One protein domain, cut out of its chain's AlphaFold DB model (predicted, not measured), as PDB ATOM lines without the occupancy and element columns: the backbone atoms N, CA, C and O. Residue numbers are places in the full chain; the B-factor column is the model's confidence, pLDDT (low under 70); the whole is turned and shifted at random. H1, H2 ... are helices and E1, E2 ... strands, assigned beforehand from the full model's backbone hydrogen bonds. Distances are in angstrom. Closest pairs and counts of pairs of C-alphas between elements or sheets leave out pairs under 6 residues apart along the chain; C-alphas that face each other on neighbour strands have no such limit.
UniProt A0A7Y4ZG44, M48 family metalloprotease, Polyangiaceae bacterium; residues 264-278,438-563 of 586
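AT A GLANCE: This is residues 264 to 278 and 438 to 563 of the 586 residues of the protein "M48 family metalloprotease" of Polyangiaceae bacterium (UniProt A0A7Y4ZG44). Two helices, H2 and H5, run side by side in opposite directions, with the short H4 packed on both and H1 crossing H5 and meeting the first residues of H2. H3 folds back from the far end of H2, and two small two-stranded sheets, E1 with E2 and E3 with E4, sit separately outside this helical core. The 141 printed residues hold five named helices and four named strands, in the order E1 E2 H1 H2 H3 H4 E3 E4 H5; both sheets are antiparallel and the class is mostly helix. The whole is compact, with a radius of gyration of the C-alphas of 15.6 A and spans of 44 by 36 by 35 A.

HOW THE PARTS SIT: E1, residues 264 to 267, is antiparallel to E2, residues 441 to 444, with N 266 and O 442 2.9 A apart. H1, residues 446 to 460, touches H2, residues 465 to 486, with residues 455 to 459 alone, at a steep tilt of 48 degrees; the closest C-alphas, of Thr 459 and Thr 465, are 6.5 A apart. H3, residues 489 to 499, is close to H2 but not clearly touching, C-alphas 483 and 492 being closest at 7.1 A. H4, residues 504 to 512, touches H2, closest at C-alphas 477 and 504, 5.7 A. E3, residues 516 to 518, and E4, residues 524 to 526, form a hairpin, with N 525 and O 517 2.8 A apart. H5, residues 541 to 555, touches H2 at a shallow tilt of 4 degrees, opposite ways, closest at C-alphas 465 and 552, 6.3 A. H5 also touches H1, closest at C-alphas 452 and 548, 6.4 A, and H4, closest at C-alphas 507 and 542, 5.8 A. In H1, H3, H4 and H5 every O i to N i+4 pair is within hydrogen-bond range; in H2, 17 of 18 are.

IN THESE COORDINATES: E1 begins at C-alpha 264, (14.872, -48.501, 99.046). H2 is 32.7 A long, H1 21.1 A and H5 21.0 A; H5 ends at C-alpha 555, (9.134, -29.535, 106.284).

THE WHOLE: The C-alphas farthest apart, of Ser 521 and Leu 563, are 46.5 A apart. Residues 279 to 437 are not printed; C-alphas 278 and 438 are 17.2 A apart across the cut. The link from E4 to H5, residues 527 to 540, is long. No printed residue is under 70 in pLDDT.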
ATOM      1  N   TYR A 264      16.186 -47.895  98.831       92.56
ATOM      2  CA  TYR A 264      14.872 -48.501  99.046       92.56
ATOM      3  C   TYR A 264      13.783 -47.821  98.216       92.56
ATOM      4  O   TYR A 264      13.776 -46.606  97.999       92.56
ATOM      5  N   TRP A 265      12.825 -48.626  97.766       94.88
ATOM      6  CA  TRP A 265      11.655 -48.147  97.039       94.88
ATOM      7  C   TRP A 265      10.585 -47.674  98.009       94.88
ATOM      8  O   TRP A 265      10.286 -48.359  98.984       94.88
ATOM      9  N   TYR A 266       9.964 -46.540  97.714       94.38
ATOM     10  CA  TYR A 266       8.886 -45.971  98.516       94.38
ATOM     11  C   TYR A 266       7.687 -45.624  97.642       94.38
ATOM     12  O   TYR A 266       7.823 -45.329  96.452       94.38
ATOM     13  N   GLN A 267       6.492 -45.659  98.224       92.75
ATOM     14  CA  GLN A 267       5.303 -45.158  97.551       92.75
ATOM     15  C   GLN A 267       5.254 -43.643  97.734       92.75
ATOM     16  O   GLN A 267       5.300 -43.147  98.858       92.75
ATOM     17  N   ARG A 268       5.169 -42.896  96.633       87.00
ATOM     18  CA  ARG A 268       5.098 -41.436  96.682       87.00
ATOM     19  C   ARG A 268       3.732 -41.031  97.225       87.00
ATOM     20  O   ARG A 268       2.713 -41.203  96.553       87.00
ATOM     21  N   ASP A 269       3.734 -40.467  98.424       83.19
ATOM     22  CA  ASP A 269       2.606 -39.732  98.977       83.19
ATOM     23  C   ASP A 269       2.940 -38.241  98.963       83.19
ATOM     24  O   ASP A 269       3.648 -37.733  99.826       83.19
ATOM     25  N   GLU A 270       2.400 -37.534  97.971       72.81
ATOM     26  CA  GLU A 270       2.558 -36.084  97.782       72.81
ATOM     27  C   GLU A 270       2.032 -35.257  98.973       72.81
ATOM     28  O   GLU A 270       2.250 -34.047  99.040       72.81
ATOM     29  N   ARG A 271       1.294 -35.882  99.898       74.12
ATOM     30  CA  ARG A 271       0.777 -35.251 101.118       74.12
ATOM     31  C   ARG A 271       1.572 -35.627 102.361       74.12
ATOM     32  O   ARG A 271       1.328 -35.032 103.414       74.12
ATOM     33  N   SER A 272       2.474 -36.602 102.267       76.88
ATOM     34  CA  SER A 272       3.294 -37.002 103.401       76.88
ATOM     35  C   SER A 272       4.227 -35.857 103.773       76.88
ATOM     36  O   SER A 272       4.968 -35.337 102.947       76.88
ATOM     37  N   ILE A 273       4.186 -35.479 105.050       72.19
ATOM     38  CA  ILE A 273       5.148 -34.552 105.660       72.19
ATOM     39  C   ILE A 273       6.362 -35.282 106.249       72.19
ATOM     40  O   ILE A 273       7.179 -34.680 106.939       72.19
ATOM     41  N   ARG A 274       6.403 -36.608 106.099       78.94
ATOM     42  CA  ARG A 274       7.466 -37.465 106.613       78.94
ATOM     43  C   ARG A 274       8.375 -37.872 105.471       78.94
ATOM     44  O   ARG A 274       7.896 -38.074 104.351       78.94
ATOM     45  N   LYS A 275       9.643 -38.092 105.820       77.69
ATOM     46  CA  LYS A 275      10.614 -38.731 104.940       77.69
ATOM     47  C   LYS A 275      10.052 -40.032 104.358       77.69
ATOM     48  O   LYS A 275       9.279 -40.716 105.042       77.69
ATOM     49  N   PRO A 276      10.443 -40.389 103.126       87.56
ATOM     50  CA  PRO A 276      10.051 -41.654 102.535       87.56
ATOM     51  C   PRO A 276      10.418 -42.841 103.426       87.56
ATOM     52  O   PRO A 276      11.539 -42.919 103.920       87.56
ATOM     53  N   VAL A 277       9.494 -43.785 103.577       89.31
ATOM     54  CA  VAL A 277       9.744 -45.093 104.202       89.31
ATOM     55  C   VAL A 277       9.608 -46.193 103.148       89.31
ATOM     56  O   VAL A 277       8.902 -45.979 102.151       89.31
ATOM     57  N   PRO A 278      10.252 -47.359 103.328       92.56
ATOM     58  CA  PRO A 278      10.100 -48.474 102.407       92.56
ATOM     59  C   PRO A 278       8.627 -48.822 102.150       92.56
ATOM     60  O   PRO A 278       7.816 -48.938 103.069       92.56
ATOM     61  N   GLU A 438       3.097 -46.103  87.252       90.94
ATOM     62  CA  GLU A 438       1.682 -46.382  87.550       90.94
ATOM     63  C   GLU A 438       1.403 -46.465  89.053       90.94
ATOM     64  O   GLU A 438       0.406 -45.927  89.530       90.94
ATOM     65  N   ASN A 439       2.310 -47.080  89.817       90.75
ATOM     66  CA  ASN A 439       2.178 -47.223  91.271       90.75
ATOM     67  C   ASN A 439       2.735 -46.021  92.042       90.75
ATOM     68  O   ASN A 439       2.775 -46.033  93.271       90.75
ATOM     69  N   LYS A 440       3.169 -44.980  91.322       91.75
ATOM     70  CA  LYS A 440       3.837 -43.801  91.865       91.75
ATOM     71  C   LYS A 440       4.978 -44.161  92.819       91.75
ATOM     72  O   LYS A 440       5.089 -43.566  93.881       91.75
ATOM     73  N   MET A 441       5.828 -45.098  92.438       94.06
ATOM     74  CA  MET A 441       6.993 -45.468  93.234       94.06
ATOM     75  C   MET A 441       8.128 -44.463  93.015       94.06
ATOM     76  O   MET A 441       8.322 -43.977  91.900       94.06
ATOM     77  N   GLY A 442       8.860 -44.160  94.080       93.81
ATOM     78  CA  GLY A 442      10.161 -43.502  94.042       93.81
ATOM     79  C   GLY A 442      11.246 -44.452  94.545       93.81
ATOM     80  O   GLY A 442      10.941 -45.463  95.182       93.81
ATOM     81  N   LEU A 443      12.503 -44.124  94.262       94.31
ATOM     82  CA  LEU A 443      13.678 -44.791  94.818       94.31
ATOM     83  C   LEU A 443      14.421 -43.764  95.674       94.31
ATOM     84  O   LEU A 443      14.749 -42.691  95.180       94.31
ATOM     85  N   TYR A 444      14.617 -44.035  96.963       93.62
ATOM     86  CA  TYR A 444      15.325 -43.112  97.850       93.62
ATOM     87  C   TYR A 444      16.816 -43.438  97.801       93.62
ATOM     88  O   TYR A 444      17.244 -44.466  98.325       93.62
ATOM     89  N   THR A 445      17.599 -42.610  97.115       93.06
ATOM     90  CA  THR A 445      19.036 -42.825  96.891       93.06
ATOM     91  C   THR A 445      19.886 -41.963  97.816       93.06
ATOM     92  O   THR A 445      19.395 -41.048  98.477       93.06
ATOM     93  N   VAL A 446      21.191 -42.239  97.834       92.88
ATOM     94  CA  VAL A 446      22.188 -41.363  98.464       92.88
ATOM     95  C   VAL A 446      22.159 -39.943  97.881       92.88
ATOM     96  O   VAL A 446      22.380 -38.980  98.605       92.88
ATOM     97  N   GLU A 447      21.825 -39.804  96.598       93.94
ATOM     98  CA  GLU A 447      21.677 -38.511  95.921       93.94
ATOM     99  C   GLU A 447      20.452 -37.750  96.417       93.94
ATOM    100  O   GLU A 447      20.572 -36.594  96.809       93.94
ATOM    101  N   GLN A 448      19.293 -38.415  96.508       94.19
ATOM    102  CA  GLN A 448      18.100 -37.783  97.077       94.19
ATOM    103  C   GLN A 448      18.333 -37.372  98.541       94.19
ATOM    104  O   GLN A 448      17.929 -36.289  98.953       94.19
ATOM    105  N   ALA A 449      19.026 -38.199  99.326       93.38
ATOM    106  CA  ALA A 449      19.372 -37.838 100.696       93.38
ATOM    107  C   ALA A 449      20.293 -36.606 100.765       93.38
ATOM    108  O   ALA A 449      20.118 -35.767 101.646       93.38
ATOM    109  N   ALA A 450      21.258 -36.478  99.850       95.25
ATOM    110  CA  ALA A 450      22.120 -35.302  99.766       95.25
ATOM    111  C   ALA A 450      21.358 -34.042  99.311       95.25
ATOM    112  O   ALA A 450      21.599 -32.965  99.861       95.25
ATOM    113  N   ASP A 451      20.379 -34.186  98.410       96.06
ATOM    114  CA  ASP A 451      19.474 -33.106  98.001       96.06
ATOM    115  C   ASP A 451      18.684 -32.567  99.210       96.06
ATOM    116  O   ASP A 451      18.695 -31.363  99.489       96.06
ATOM    117  N   ASP A 452      18.056 -33.461  99.984       94.19
ATOM    118  CA  ASP A 452      17.288 -33.102 101.185       94.19
ATOM    119  C   ASP A 452      18.173 -32.351 102.202       94.19
ATOM    120  O   ASP A 452      17.779 -31.331 102.779       94.19
ATOM    121  N   PHE A 453      19.416 -32.815 102.382       93.31
ATOM    122  CA  PHE A 453      20.417 -32.148 103.218       93.31
ATOM    123  C   PHE A 453      20.774 -30.762 102.693       93.31
ATOM    124  O   PHE A 453      20.865 -29.818 103.482       93.31
ATOM    125  N   SER A 454      20.984 -30.639 101.381       95.88
ATOM    126  CA  SER A 454      21.321 -29.374 100.737       95.88
ATOM    127  C   SER A 454      20.267 -28.318 101.043       95.88
ATOM    128  O   SER A 454      20.594 -27.228 101.518       95.88
ATOM    129  N   LEU A 455      18.991 -28.671 100.877       96.12
ATOM    130  CA  LEU A 455      17.866 -27.781 101.137       96.12
ATOM    131  C   LEU A 455      17.802 -27.341 102.606       96.12
ATOM    132  O   LEU A 455      17.727 -26.142 102.899       96.12
ATOM    133  N   GLU A 456      17.878 -28.283 103.547       95.44
ATOM    134  CA  GLU A 456      17.856 -27.965 104.976       95.44
ATOM    135  C   GLU A 456      19.047 -27.076 105.385       95.44
ATOM    136  O   GLU A 456      18.885 -26.073 106.086       95.44
ATOM    137  N   LEU A 457      20.261 -27.418 104.957       96.00
ATOM    138  CA  LEU A 457      21.477 -26.704 105.348       96.00
ATOM    139  C   LEU A 457      21.552 -25.320 104.697       96.00
ATOM    140  O   LEU A 457      21.888 -24.348 105.377       96.00
ATOM    141  N   ALA A 458      21.175 -25.194 103.424       96.56
ATOM    142  CA  ALA A 458      21.104 -23.906 102.745       96.56
ATOM    143  C   ALA A 458      20.088 -22.972 103.419       96.56
ATOM    144  O   ALA A 458      20.389 -21.797 103.650       96.56
ATOM    145  N   THR A 459      18.925 -23.478 103.845       97.06
ATOM    146  CA  THR A 459      17.981 -22.628 104.590       97.06
ATOM    147  C   THR A 459      18.535 -22.156 105.931       97.06
ATOM    148  O   THR A 459      18.377 -20.984 106.282       97.06
ATOM    149  N   LYS A 460      19.306 -22.991 106.634       96.75
ATOM    150  CA  LYS A 460      20.019 -22.597 107.864       96.75
ATOM    151  C   LYS A 460      21.117 -21.549 107.633       96.75
ATOM    152  O   LYS A 460      21.416 -20.789 108.553       96.75
ATOM    153  N   LEU A 461      21.667 -21.452 106.421       96.50
ATOM    154  CA  LEU A 461      22.600 -20.393 105.999       96.50
ATOM    155  C   LEU A 461      21.905 -19.075 105.599       96.50
ATOM    156  O   LEU A 461      22.578 -18.085 105.293       96.50
ATOM    157  N   GLY A 462      20.570 -19.052 105.612       97.12
ATOM    158  CA  GLY A 462      19.753 -17.879 105.313       97.12
ATOM    159  C   GLY A 462      19.337 -17.732 103.851       97.12
ATOM    160  O   GLY A 462      18.969 -16.629 103.437       97.12
ATOM    161  N   PHE A 463      19.381 -18.820 103.079       97.31
ATOM    162  CA  PHE A 463      18.711 -18.905 101.783       97.31
ATOM    163  C   PHE A 463      17.248 -19.322 101.967       97.31
ATOM    164  O   PHE A 463      16.899 -20.093 102.855       97.31
ATOM    165  N   THR A 464      16.355 -18.811 101.136       97.62
ATOM    166  CA  THR A 464      14.978 -19.302 101.059       97.62
ATOM    167  C   THR A 464      14.928 -20.621 100.289       97.62
ATOM    168  O   THR A 464      15.778 -20.886  99.442       97.62
ATOM    169  N   THR A 465      13.901 -21.441 100.523       97.06
ATOM    170  CA  THR A 465      13.687 -22.656  99.715       97.06
ATOM    171  C   THR A 465      13.536 -22.319  98.231       97.06
ATOM    172  O   THR A 465      14.077 -23.024  97.391       97.06
ATOM    173  N   ALA A 466      12.887 -21.199  97.898       97.44
ATOM    174  CA  ALA A 466      12.781 -20.711  96.526       97.44
ATOM    175  C   ALA A 466      14.152 -20.397  95.899       97.44
ATOM    176  O   ALA A 466      14.392 -20.798  94.768       97.44
ATOM    177  N   GLU A 467      15.067 -19.739  96.626       97.06
ATOM    178  CA  GLU A 467      16.434 -19.497  96.135       97.06
ATOM    179  C   GLU A 467      17.173 -20.812  95.844       97.06
ATOM    180  O   GLU A 467      17.828 -20.912  94.811       97.06
ATOM    181  N   VAL A 468      17.033 -21.830  96.700       96.88
ATOM    182  CA  VAL A 468      17.674 -23.144  96.493       96.88
ATOM    183  C   VAL A 468      17.102 -23.857  95.260       96.88
ATOM    184  O   VAL A 468      17.861 -24.347  94.427       96.88
ATOM    185  N   LEU A 469      15.773 -23.872  95.103       97.38
ATOM    186  CA  LEU A 469      15.102 -24.493  93.952       97.38
ATOM    187  C   LEU A 469      15.436 -23.775  92.630       97.38
ATOM    188  O   LEU A 469      15.609 -24.423  91.600       97.38
ATOM    189  N   GLU A 470      15.572 -22.448  92.641       96.88
ATOM    190  CA  GLU A 470      16.013 -21.688  91.463       96.88
ATOM    191  C   GLU A 470      17.499 -21.918  91.145       96.88
ATOM    192  O   GLU A 470      17.862 -22.014  89.973       96.88
ATOM    193  N   SER A 471      18.360 -22.075  92.157       95.06
ATOM    194  CA  SER A 471      19.758 -22.478  91.945       95.06
ATOM    195  C   SER A 471      19.872 -23.861  91.305       95.06
ATOM    196  O   SER A 471      20.710 -24.055  90.427       95.06
ATOM    197  N   TRP A 472      18.991 -24.799  91.659       96.00
ATOM    198  CA  TRP A 472      18.906 -26.092  90.980       96.00
ATOM    199  C   TRP A 472      18.559 -25.940  89.492       96.00
ATOM    200  O   TRP A 472      19.239 -26.490  88.629       96.00
ATOM    201  N   LEU A 473      17.541 -25.133  89.169       97.56
ATOM    202  CA  LEU A 473      17.170 -24.831  87.780       97.56
ATOM    203  C   LEU A 473      18.301 -24.149  87.002       97.56
ATOM    204  O   LEU A 473      18.440 -24.373  85.801       97.56
ATOM    205  N   ALA A 474      19.099 -23.304  87.654       95.19
ATOM    206  CA  ALA A 474      20.284 -22.718  87.038       95.19
ATOM    207  C   ALA A 474      21.324 -23.796  86.697       95.19
ATOM    208  O   ALA A 474      21.777 -23.835  85.555       95.19
ATOM    209  N   GLY A 475      21.610 -24.724  87.618       92.50
ATOM    210  CA  GLY A 475      22.465 -25.889  87.355       92.50
ATOM    211  C   GLY A 475      21.968 -26.728  86.173       92.50
ATOM    212  O   GLY A 475      22.721 -26.978  85.235       92.50
ATOM    213  N   MET A 476      20.663 -27.028  86.134       95.12
ATOM    214  CA  MET A 476      20.038 -27.741  85.010       95.12
ATOM    215  C   MET A 476      20.259 -27.046  83.659       95.12
ATOM    216  O   MET A 476      20.425 -27.719  82.641       95.12
ATOM    217  N   ARG A 477      20.250 -25.706  83.615       96.12
ATOM    218  CA  ARG A 477      20.530 -24.948  82.383       96.12
ATOM    219  C   ARG A 477      21.981 -25.080  81.948       96.12
ATOM    220  O   ARG A 477      22.220 -25.237  80.755       96.12
ATOM    221  N   VAL A 478      22.929 -25.064  82.884       91.25
ATOM    222  CA  VAL A 478      24.349 -25.265  82.559       91.25
ATOM    223  C   VAL A 478      24.572 -26.670  81.991       91.25
ATOM    224  O   VAL A 478      25.215 -26.801  80.947       91.25
ATOM    225  N   ASP A 479      23.978 -27.702  82.594       89.81
ATOM    226  CA  ASP A 479      24.034 -29.073  82.070       89.81
ATOM    227  C   ASP A 479      23.429 -29.160  80.666       89.81
ATOM    228  O   ASP A 479      24.037 -29.706  79.742       89.81
ATOM    229  N   HIS A 480      22.246 -28.570  80.473       93.69
ATOM    230  CA  HIS A 480      21.566 -28.523  79.181       93.69
ATOM    231  C   HIS A 480      22.427 -27.861  78.096       93.69
ATOM    232  O   HIS A 480      22.592 -28.410  77.005       93.69
ATOM    233  N   GLU A 481      23.020 -26.705  78.395       92.50
ATOM    234  CA  GLU A 481      23.932 -26.009  77.488       92.50
ATOM    235  C   GLU A 481      25.196 -26.825  77.201       92.50
ATOM    236  O   GLU A 481      25.678 -26.818  76.069       92.50
ATOM    237  N   SER A 482      25.725 -27.546  78.194       86.50
ATOM    238  CA  SER A 482      26.869 -28.446  78.025       86.50
ATOM    239  C   SER A 482      26.556 -29.562  77.022       86.50
ATOM    240  O   SER A 482      27.311 -29.758  76.066       86.50
ATOM    241  N   TYR A 483      25.392 -30.208  77.141       87.06
ATOM    242  CA  TYR A 483      24.940 -31.213  76.173       87.06
ATOM    243  C   TYR A 483      24.765 -30.643  74.763       87.06
ATOM    244  O   TYR A 483      25.152 -31.284  73.785       87.06
ATOM    245  N   LEU A 484      24.235 -29.424  74.627       90.62
ATOM    246  CA  LEU A 484      24.089 -28.769  73.322       90.62
ATOM    247  C   LEU A 484      25.429 -28.435  72.644       90.62
ATOM    248  O   LEU A 484      25.452 -28.181  71.440       90.62
ATOM    249  N   ARG A 485      26.554 -28.446  73.375       87.94
ATOM    250  CA  ARG A 485      27.891 -28.300  72.772       87.94
ATOM    251  C   ARG A 485      28.378 -29.583  72.101       87.94
ATOM    252  O   ARG A 485      29.181 -29.486  71.175       87.94
ATOM    253  N   SER A 486      27.920 -30.756  72.545       80.81
ATOM    254  CA  SER A 486      28.320 -32.056  71.980       80.81
ATOM    255  C   SER A 486      27.232 -32.735  71.141       80.81
ATOM    256  O   SER A 486      27.533 -33.668  70.400       80.81
ATOM    257  N   SER A 487      25.981 -32.276  71.225       84.50
ATOM    258  CA  SER A 487      24.816 -32.903  70.594       84.50
ATOM    259  C   SER A 487      23.910 -31.879  69.905       84.50
ATOM    260  O   SER A 487      23.880 -30.704  70.264       84.50
ATOM    261  N   SER A 488      23.125 -32.320  68.917       88.94
ATOM    262  CA  SER A 488      22.095 -31.457  68.329       88.94
ATOM    263  C   SER A 488      20.914 -31.276  69.291       88.94
ATOM    264  O   SER A 488      20.613 -32.157  70.096       88.94
ATOM    265  N   ALA A 489      20.179 -30.166  69.167       92.56
ATOM    266  CA  ALA A 489      18.969 -29.942  69.963       92.56
ATOM    267  C   ALA A 489      17.913 -31.051  69.770       92.56
ATOM    268  O   ALA A 489      17.201 -31.400  70.708       92.56
ATOM    269  N   ALA A 490      17.832 -31.634  68.567       90.75
ATOM    270  CA  ALA A 490      16.929 -32.745  68.285       90.75
ATOM    271  C   ALA A 490      17.361 -34.037  68.998       90.75
ATOM    272  O   ALA A 490      16.511 -34.737  69.548       90.75
ATOM    273  N   ASP A 491      18.665 -34.332  69.026       85.88
ATOM    274  CA  ASP A 491      19.197 -35.497  69.741       85.88
ATOM    275  C   ASP A 491      19.007 -35.349  71.256       85.88
ATOM    276  O   ASP A 491      18.584 -36.301  71.912       85.88
ATOM    277  N   LEU A 492      19.233 -34.150  71.807       89.56
ATOM    278  CA  LEU A 492      19.005 -33.868  73.227       89.56
ATOM    279  C   LEU A 492      17.521 -33.992  73.605       89.56
ATOM    280  O   LEU A 492      17.189 -34.623  74.606       89.56
ATOM    281  N   ALA A 493      16.614 -33.463  72.781       92.12
ATOM    282  CA  ALA A 493      15.176 -33.617  72.996       92.12
ATOM    283  C   ALA A 493      14.737 -35.092  72.939       92.12
ATOM    284  O   ALA A 493      13.934 -35.535  73.761       92.12
ATOM    285  N   ALA A 494      15.283 -35.874  71.999       88.50
ATOM    286  CA  ALA A 494      15.026 -37.309  71.915       88.50
ATOM    287  C   ALA A 494      15.569 -38.061  73.141       88.50
ATOM    288  O   ALA A 494      14.894 -38.950  73.663       88.50
ATOM    289  N   TYR A 495      16.754 -37.682  73.628       87.75
ATOM    290  CA  TYR A 495      17.331 -38.218  74.857       87.75
ATOM    291  C   TYR A 495      16.439 -37.929  76.068       87.75
ATOM    292  O   TYR A 495      16.018 -38.875  76.735       87.75
ATOM    293  N   TYR A 496      16.050 -36.669  76.298       93.00
ATOM    294  CA  TYR A 496      15.147 -36.302  77.394       93.00
ATOM    295  C   TYR A 496      13.824 -37.062  77.327       93.00
ATOM    296  O   TYR A 496      13.396 -37.642  78.325       93.00
ATOM    297  N   ALA A 497      13.218 -37.164  76.142       90.94
ATOM    298  CA  ALA A 497      12.004 -37.951  75.952       90.94
ATOM    299  C   ALA A 497      12.197 -39.442  76.296       90.94
ATOM    300  O   ALA A 497      11.286 -40.061  76.848       90.94
ATOM    301  N   SER A 498      13.368 -40.016  75.997       85.06
ATOM    302  CA  SER A 498      13.659 -41.434  76.246       85.06
ATOM    303  C   SER A 498      13.778 -41.788  77.731       85.06
ATOM    304  O   SER A 498      13.362 -42.878  78.120       85.06
ATOM    305  N   ILE A 499      14.261 -40.862  78.563       88.69
ATOM    306  CA  ILE A 499      14.367 -41.045  80.021       88.69
ATOM    307  C   ILE A 499      13.191 -40.400  80.784       88.69
ATOM    308  O   ILE A 499      12.976 -40.653  81.970       88.69
ATOM    309  N   GLY A 500      12.360 -39.609  80.101       91.19
ATOM    310  CA  GLY A 500      11.265 -38.856  80.717       91.19
ATOM    311  C   GLY A 500      11.744 -37.653  81.535       91.19
ATOM    312  O   GLY A 500      11.115 -37.324  82.541       91.19
ATOM    313  N   GLU A 501      12.849 -37.041  81.115       94.38
ATOM    314  CA  GLU A 501      13.364 -35.768  81.620       94.38
ATOM    315  C   GLU A 501      12.624 -34.592  80.969       94.38
ATOM    316  O   GLU A 501      12.133 -34.692  79.841       94.38
ATOM    317  N   TYR A 502      12.569 -33.470  81.678       96.44
ATOM    318  CA  TYR A 502      12.099 -32.198  81.139       96.44
ATOM    319  C   TYR A 502      13.292 -31.279  80.902       96.44
ATOM    320  O   TYR A 502      14.198 -31.208  81.731       96.44
ATOM    321  N   ASP A 503      13.268 -30.518  79.806       96.69
ATOM    322  CA  ASP A 503      14.227 -29.427  79.671       96.69
ATOM    323  C   ASP A 503      14.071 -28.411  80.825       96.69
ATOM    324  O   ASP A 503      13.012 -28.352  81.470       96.69
ATOM    325  N   PRO A 504      15.114 -27.616  81.122       97.25
ATOM    326  CA  PRO A 504      15.106 -26.738  82.287       97.25
ATOM    327  C   PRO A 504      13.939 -25.745  82.318       97.25
ATOM    328  O   PRO A 504      13.407 -25.458  83.391       97.25
ATOM    329  N   ASP A 505      13.493 -25.237  81.167       97.81
ATOM    330  CA  ASP A 505      12.419 -24.244  81.112       97.81
ATOM    331  C   ASP A 505      11.039 -24.887  81.269       97.81
ATOM    332  O   ASP A 505      10.176 -24.339  81.971       97.81
ATOM    333  N   ALA A 506      10.840 -26.078  80.698       97.44
ATOM    334  CA  ALA A 506       9.658 -26.893  80.940       97.44
ATOM    335  C   ALA A 506       9.563 -27.307  82.417       97.44
ATOM    336  O   ALA A 506       8.495 -27.181  83.024       97.44
ATOM    337  N   CYS A 507      10.675 -27.715  83.034       98.19
ATOM    338  CA  CYS A 507      10.707 -28.047  84.456       98.19
ATOM    339  C   CYS A 507      10.441 -26.815  85.341       98.19
ATOM    340  O   CYS A 507       9.635 -26.877  86.269       98.19
ATOM    341  N   ALA A 508      11.022 -25.657  85.012       98.31
ATOM    342  CA  ALA A 508      10.739 -24.402  85.708       98.31
ATOM    343  C   ALA A 508       9.252 -24.011  85.620       98.31
ATOM    344  O   ALA A 508       8.677 -23.491  86.578       98.31
ATOM    345  N   ALA A 509       8.600 -24.268  84.480       97.69
ATOM    346  CA  ALA A 509       7.163 -24.059  84.333       97.69
ATOM    347  C   ALA A 509       6.341 -25.004  85.221       97.69
ATOM    348  O   ALA A 509       5.324 -24.577  85.773       97.69
ATOM    349  N   LEU A 510       6.780 -26.253  85.405       97.25
ATOM    350  CA  LEU A 510       6.160 -27.177  86.355       97.25
ATOM    351  C   LEU A 510       6.343 -26.704  87.799       97.25
ATOM    352  O   LEU A 510       5.352 -26.637  88.524       97.25
ATOM    353  N   LEU A 511       7.554 -26.294  88.192       97.38
ATOM    354  CA  LEU A 511       7.831 -25.771  89.534       97.38
ATOM    355  C   LEU A 511       6.920 -24.582  89.878       97.38
ATOM    356  O   LEU A 511       6.263 -24.585  90.919       97.38
ATOM    357  N   ARG A 512       6.797 -23.598  88.972       97.31
ATOM    358  CA  ARG A 512       5.898 -22.438  89.155       97.31
ATOM    359  C   ARG A 512       4.425 -22.824  89.314       97.31
ATOM    360  O   ARG A 512       3.660 -22.077  89.917       97.31
ATOM    361  N   ASN A 513       4.034 -23.981  88.789       96.44
ATOM    362  CA  ASN A 513       2.687 -24.531  88.896       96.44
ATOM    363  C   ASN A 513       2.558 -25.587  90.010       96.44
ATOM    364  O   ASN A 513       1.602 -26.365  89.986       96.44
ATOM    365  N   ASP A 514       3.471 -25.620  90.992       95.06
ATOM    366  CA  ASP A 514       3.471 -26.591  92.107       95.06
ATOM    367  C   ASP A 514       3.459 -28.044  91.590       95.06
ATOM    368  O   ASP A 514       2.775 -28.908  92.130       95.06
ATOM    369  N   PHE A 515       4.144 -28.279  90.463       95.69
ATOM    370  CA  PHE A 515       4.163 -29.537  89.712       95.69
ATOM    371  C   PHE A 515       2.765 -30.105  89.416       95.69
ATOM    372  O   PHE A 515       2.539 -31.316  89.421       95.69
ATOM    373  N   THR A 516       1.816 -29.218  89.110       95.12
ATOM    374  CA  THR A 516       0.468 -29.573  88.652       95.12
ATOM    375  C   THR A 516       0.220 -29.124  87.212       95.12
ATOM    376  O   THR A 516       0.884 -28.222  86.702       95.12
ATOM    377  N   LYS A 517      -0.749 -29.756  86.547       94.56
ATOM    378  CA  LYS A 517      -1.249 -29.382  85.217       94.56
ATOM    379  C   LYS A 517      -2.776 -29.374  85.194       94.56
ATOM    380  O   LYS A 517      -3.395 -30.057  86.003       94.56
ATOM    381  N   ASP A 518      -3.368 -28.633  84.266       95.06
ATOM    382  CA  ASP A 518      -4.810 -28.684  83.997       95.06
ATOM    383  C   ASP A 518      -5.160 -29.993  83.266       95.06
ATOM    384  O   ASP A 518      -4.445 -30.399  82.343       95.06
ATOM    385  N   ASP A 519      -6.225 -30.677  83.683       94.88
ATOM    386  CA  ASP A 519      -6.730 -31.895  83.034       94.88
ATOM    387  C   ASP A 519      -7.655 -31.626  81.828       94.88
ATOM    388  O   ASP A 519      -8.207 -32.556  81.241       94.88
ATOM    389  N   GLY A 520      -7.810 -30.357  81.441       94.56
ATOM    390  CA  GLY A 520      -8.699 -29.886  80.380       94.56
ATOM    391  C   GLY A 520     -10.102 -29.530  80.875       94.56
ATOM    392  O   GLY A 520     -10.876 -28.940  80.122       94.56
ATOM    393  N   SER A 521     -10.434 -29.854  82.128       95.81
ATOM    394  CA  SER A 521     -11.697 -29.489  82.777       95.81
ATOM    395  C   SER A 521     -11.557 -28.323  83.764       95.81
ATOM    396  O   SER A 521     -12.527 -27.972  84.436       95.81
ATOM    397  N   GLY A 522     -10.372 -27.708  83.853       93.94
ATOM    398  CA  GLY A 522     -10.065 -26.659  84.825       93.94
ATOM    399  C   GLY A 522      -9.584 -27.196  86.175       93.94
ATOM    400  O   GLY A 522      -9.295 -26.406  87.078       93.94
ATOM    401  N   HIS A 523      -9.495 -28.520  86.349       95.06
ATOM    402  CA  HIS A 523      -8.968 -29.120  87.571       95.06
ATOM    403  C   HIS A 523      -7.454 -29.292  87.465       95.06
ATOM    404  O   HIS A 523      -6.930 -29.853  86.502       95.06
ATOM    405  N   ARG A 524      -6.732 -28.842  88.499       95.31
ATOM    406  CA  ARG A 524      -5.294 -29.097  88.609       95.31
ATOM    407  C   ARG A 524      -5.052 -30.516  89.109       95.31
ATOM    408  O   ARG A 524      -5.466 -30.854  90.218       95.31
ATOM    409  N   ILE A 525      -4.317 -31.302  88.337       92.88
ATOM    410  CA  ILE A 525      -3.859 -32.641  88.707       92.88
ATOM    411  C   ILE A 525      -2.330 -32.673  88.854       92.88
ATOM    412  O   ILE A 525      -1.637 -31.958  88.125       92.88
ATOM    413  N   PRO A 526      -1.776 -33.491  89.765       91.62
ATOM    414  CA  PRO A 526      -0.331 -33.662  89.887       91.62
ATOM    415  C   PRO A 526       0.302 -34.197  88.598       91.62
ATOM    416  O   PRO A 526      -0.251 -35.078  87.929       91.62
ATOM    417  N   VAL A 527       1.483 -33.690  88.251       91.75
ATOM    418  CA  VAL A 527       2.297 -34.242  87.167       91.75
ATOM    419  C   VAL A 527       3.052 -35.460  87.678       91.75
ATOM    420  O   VAL A 527       3.693 -35.435  88.721       91.75
ATOM    421  N   THR A 528       2.985 -36.556  86.924       89.00
ATOM    422  CA  THR A 528       3.792 -37.745  87.205       89.00
ATOM    423  C   THR A 528       5.148 -37.594  86.533       89.00
ATOM    424  O   THR A 528       5.240 -37.712  85.312       89.00
ATOM    425  N   LEU A 529       6.190 -37.358  87.327       91.75
ATOM    426  CA  LEU A 529       7.569 -37.332  86.843       91.75
ATOM    427  C   LEU A 529       8.176 -38.737  86.834       91.75
ATOM    428  O   LEU A 529       7.853 -39.569  87.693       91.75
ATOM    429  N   SER A 530       9.015 -38.982  85.827       90.31
ATOM    430  CA  SER A 530       9.779 -40.216  85.628       90.31
ATOM    431  C   SER A 530      11.016 -40.212  86.521       90.31
ATOM    432  O   SER A 530      11.657 -39.174  86.611       90.31
ATOM    433  N   LEU A 531      11.390 -41.355  87.107       91.38
ATOM    434  CA  LEU A 531      12.695 -41.487  87.775       91.38
ATOM    435  C   LEU A 531      13.864 -41.293  86.803       91.38
ATOM    436  O   LEU A 531      14.930 -40.867  87.222       91.38
ATOM    437  N   GLY A 532      13.667 -41.575  85.515       91.56
ATOM    438  CA  GLY A 532      14.749 -41.554  84.540       91.56
ATOM    439  C   GLY A 532      15.124 -42.930  84.030       91.56
ATOM    440  O   GLY A 532      14.326 -43.872  84.073       91.56
ATOM    441  N   ASP A 533      16.364 -43.010  83.558       89.12
ATOM    442  CA  ASP A 533      17.061 -44.271  83.366       89.12
ATOM    443  C   ASP A 533      17.256 -44.953  84.728       89.12
ATOM    444  O   ASP A 533      17.691 -44.327  85.689       89.12
ATOM    445  N   LEU A 534      16.918 -46.240  84.814       89.38
ATOM    446  CA  LEU A 534      17.113 -47.024  86.034       89.38
ATOM    447  C   LEU A 534      18.599 -47.256  86.329       89.38
ATOM    448  O   LEU A 534      18.950 -47.586  87.453       89.38
ATOM    449  N   GLU A 535      19.468 -47.128  85.333       86.06
ATOM    450  CA  GLU A 535      20.909 -47.316  85.500       86.06
ATOM    451  C   GLU A 535      21.621 -46.049  85.984       86.06
ATOM    452  O   GLU A 535      22.785 -46.123  86.375       86.06
ATOM    453  N   GLU A 536      20.923 -44.910  85.989       87.44
ATOM    454  CA  GLU A 536      21.428 -43.630  86.471       87.44
ATOM    455  C   GLU A 536      21.067 -43.445  87.958       87.44
ATOM    456  O   GLU A 536      19.915 -43.123  88.275       87.44
ATOM    457  N   PRO A 537      22.014 -43.636  88.901       81.25
ATOM    458  CA  PRO A 537      21.739 -43.529  90.337       81.25
ATOM    459  C   PRO A 537      21.294 -42.130  90.789       81.25
ATOM    460  O   PRO A 537      20.711 -42.004  91.871       81.25
ATOM    461  N   HIS A 538      21.550 -41.090  89.989       84.94
ATOM    462  CA  HIS A 538      21.146 -39.724  90.314       84.94
ATOM    463  C   HIS A 538      19.668 -39.449  90.014       84.94
ATOM    464  O   HIS A 538      19.124 -38.517  90.593       84.94
ATOM    465  N   HIS A 539      18.985 -40.266  89.201       92.69
ATOM    466  CA  HIS A 539      17.678 -39.935  88.606       92.69
ATOM    467  C   HIS A 539      17.715 -38.691  87.699       92.69
ATOM    468  O   HIS A 539      18.729 -38.010  87.556       92.69
ATOM    469  N   THR A 540      16.584 -38.379  87.066       94.19
ATOM    470  CA  THR A 540      16.416 -37.149  86.278       94.19
ATOM    471  C   THR A 540      16.420 -35.899  87.155       94.19
ATOM    472  O   THR A 540      15.848 -35.859  88.250       94.19
ATOM    473  N   ASN A 541      17.011 -34.825  86.643       95.62
ATOM    474  CA  ASN A 541      17.148 -33.551  87.330       95.62
ATOM    475  C   ASN A 541      15.790 -32.918  87.663       95.62
ATOM    476  O   ASN A 541      15.631 -32.368  88.756       95.62
ATOM    477  N   CYS A 542      14.789 -33.011  86.776       97.19
ATOM    478  CA  CYS A 542      13.461 -32.478  87.082       97.19
ATOM    479  C   CYS A 542      12.730 -33.301  88.159       97.19
ATOM    480  O   CYS A 542      11.985 -32.743  88.968       97.19
ATOM    481  N   TYR A 543      12.961 -34.619  88.215       95.75
ATOM    482  CA  TYR A 543      12.437 -35.472  89.287       95.75
ATOM    483  C   TYR A 543      13.049 -35.120  90.646       95.75
ATOM    484  O   TYR A 543      12.320 -34.992  91.631       95.75
ATOM    485  N   ARG A 544      14.367 -34.895  90.702       95.94
ATOM    486  CA  ARG A 544      15.054 -34.433  91.920       95.94
ATOM    487  C   ARG A 544      14.531 -33.075  92.386       95.94
ATOM    488  O   ARG A 544      14.175 -32.925  93.553       95.94
ATOM    489  N   LEU A 545      14.365 -32.119  91.466       97.06
ATOM    490  CA  LEU A 545      13.788 -30.808  91.784       97.06
ATOM    491  C   LEU A 545      12.370 -30.915  92.363       97.06
ATOM    492  O   LEU A 545      12.001 -30.174  93.273       97.06
ATOM    493  N   TRP A 546      11.566 -31.843  91.847       95.44
ATOM    494  CA  TRP A 546      10.240 -32.127  92.390       95.44
ATOM    495  C   TRP A 546      10.284 -32.715  93.799       95.44
ATOM    496  O   TRP A 546       9.501 -32.280  94.645       95.44
ATOM    497  N   ASN A 547      11.207 -33.642  94.083       93.88
ATOM    498  CA  ASN A 547      11.420 -34.134  95.447       93.88
ATOM    499  C   ASN A 547      11.790 -32.991  96.391       93.88
ATOM    500  O   ASN A 547      11.144 -32.836  97.421       93.88
ATOM    501  N   LEU A 548      12.740 -32.139  95.997       94.88
ATOM    502  CA  LEU A 548      13.145 -30.962  96.768       94.88
ATOM    503  C   LEU A 548      11.979 -29.999  97.029       94.88
ATOM    504  O   LEU A 548      11.823 -29.485  98.137       94.88
ATOM    505  N   ALA A 549      11.133 -29.751  96.027       95.12
ATOM    506  CA  ALA A 549       9.959 -28.898  96.190       95.12
ATOM    507  C   ALA A 549       8.941 -29.501  97.176       95.12
ATOM    508  O   ALA A 549       8.366 -28.776  97.995       95.12
ATOM    509  N   ASN A 550       8.742 -30.822  97.137       91.38
ATOM    510  CA  ASN A 550       7.899 -31.522  98.105       91.38
ATOM    511  C   ASN A 550       8.509 -31.506  99.509       91.38
ATOM    512  O   ASN A 550       7.786 -31.216 100.460       91.38
ATOM    513  N   GLU A 551       9.818 -31.729  99.638       91.31
ATOM    514  CA  GLU A 551      10.550 -31.666 100.908       91.31
ATOM    515  C   GLU A 551      10.411 -30.270 101.537       91.31
ATOM    516  O   GLU A 551       9.994 -30.125 102.691       91.31
ATOM    517  N   ALA A 552      10.618 -29.210 100.746       93.12
ATOM    518  CA  ALA A 552      10.419 -27.825 101.174       93.12
ATOM    519  C   ALA A 552       8.996 -27.572 101.703       93.12
ATOM    520  O   ALA A 552       8.810 -26.900 102.724       93.12
ATOM    521  N   LYS A 553       7.983 -28.101 101.009       90.94
ATOM    522  CA  LYS A 553       6.562 -27.948 101.352       90.94
ATOM    523  C   LYS A 553       6.181 -28.729 102.608       90.94
ATOM    524  O   LYS A 553       5.430 -28.207 103.439       90.94
ATOM    525  N   ALA A 554       6.694 -29.947 102.738       87.50
ATOM    526  CA  ALA A 554       6.480 -30.845 103.864       87.50
ATOM    527  C   ALA A 554       7.084 -30.282 105.155       87.50
ATOM    528  O   ALA A 554       6.389 -30.162 106.167       87.50
ATOM    529  N   HIS A 555       8.354 -29.880 105.099       87.88
ATOM    530  CA  HIS A 555       9.134 -29.535 106.284       87.88
ATOM    531  C   HIS A 555       9.101 -28.053 106.651       87.88
ATOM    532  O   HIS A 555       9.331 -27.715 107.813       87.88
ATOM    533  N   LYS A 556       8.776 -27.164 105.699       91.81
ATOM    534  CA  LYS A 556       8.691 -25.708 105.915       91.81
ATOM    535  C   LYS A 556       9.926 -25.164 106.639       91.81
ATOM    536  O   LYS A 556       9.797 -24.484 107.661       91.81
ATOM    537  N   TYR A 557      11.114 -25.501 106.136       91.81
ATOM    538  CA  TYR A 557      12.363 -25.193 106.823       91.81
ATOM    539  C   TYR A 557      12.469 -23.707 107.198       91.81
ATOM    540  O   TYR A 557      12.260 -22.836 106.345       91.81
ATOM    541  N   PRO A 558      12.790 -23.394 108.464       94.69
ATOM    542  CA  PRO A 558      12.976 -22.017 108.883       94.69
ATOM    543  C   PRO A 558      14.240 -21.443 108.239       94.69
ATOM    544  O   PRO A 558      15.318 -22.028 108.324       94.69
ATOM    545  N   VAL A 559      14.107 -20.260 107.641       97.88
ATOM    546  CA  VAL A 559      15.240 -19.538 107.057       97.88
ATOM    547  C   VAL A 559      16.056 -18.897 108.179       97.88
ATOM    548  O   VAL A 559      15.537 -18.103 108.969       97.88
ATOM    549  N   GLY A 560      17.331 -19.266 108.262       97.31
ATOM    550  CA  GLY A 560      18.296 -18.682 109.186       97.31
ATOM    551  C   GLY A 560      18.643 -17.227 108.842       97.31
ATOM    552  O   GLY A 560      18.228 -16.696 107.811       97.31
ATOM    553  N   PRO A 561      19.420 -16.536 109.691       97.00
ATOM    554  CA  PRO A 561      19.919 -15.212 109.352       97.00
ATOM    555  C   PRO A 561      20.872 -15.299 108.156       97.00
ATOM    556  O   PRO A 561      21.770 -16.141 108.129       97.00
ATOM    557  N   ARG A 562      20.714 -14.393 107.184       94.81
ATOM    558  CA  ARG A 562      21.619 -14.329 106.035       94.81
ATOM    559  C   ARG A 562      23.029 -13.986 106.501       94.81
ATOM    560  O   ARG A 562      23.250 -12.966 107.157       94.81
ATOM    561  N   LEU A 563      23.978 -14.850 106.164       93.81
ATOM    562  CA  LEU A 563      25.370 -14.662 106.550       93.81
ATOM    563  C   LEU A 563      26.015 -13.499 105.773       93.81
ATOM    564  O   LEU A 563      25.628 -13.232 104.632       93.81
TER     565      LEU A 563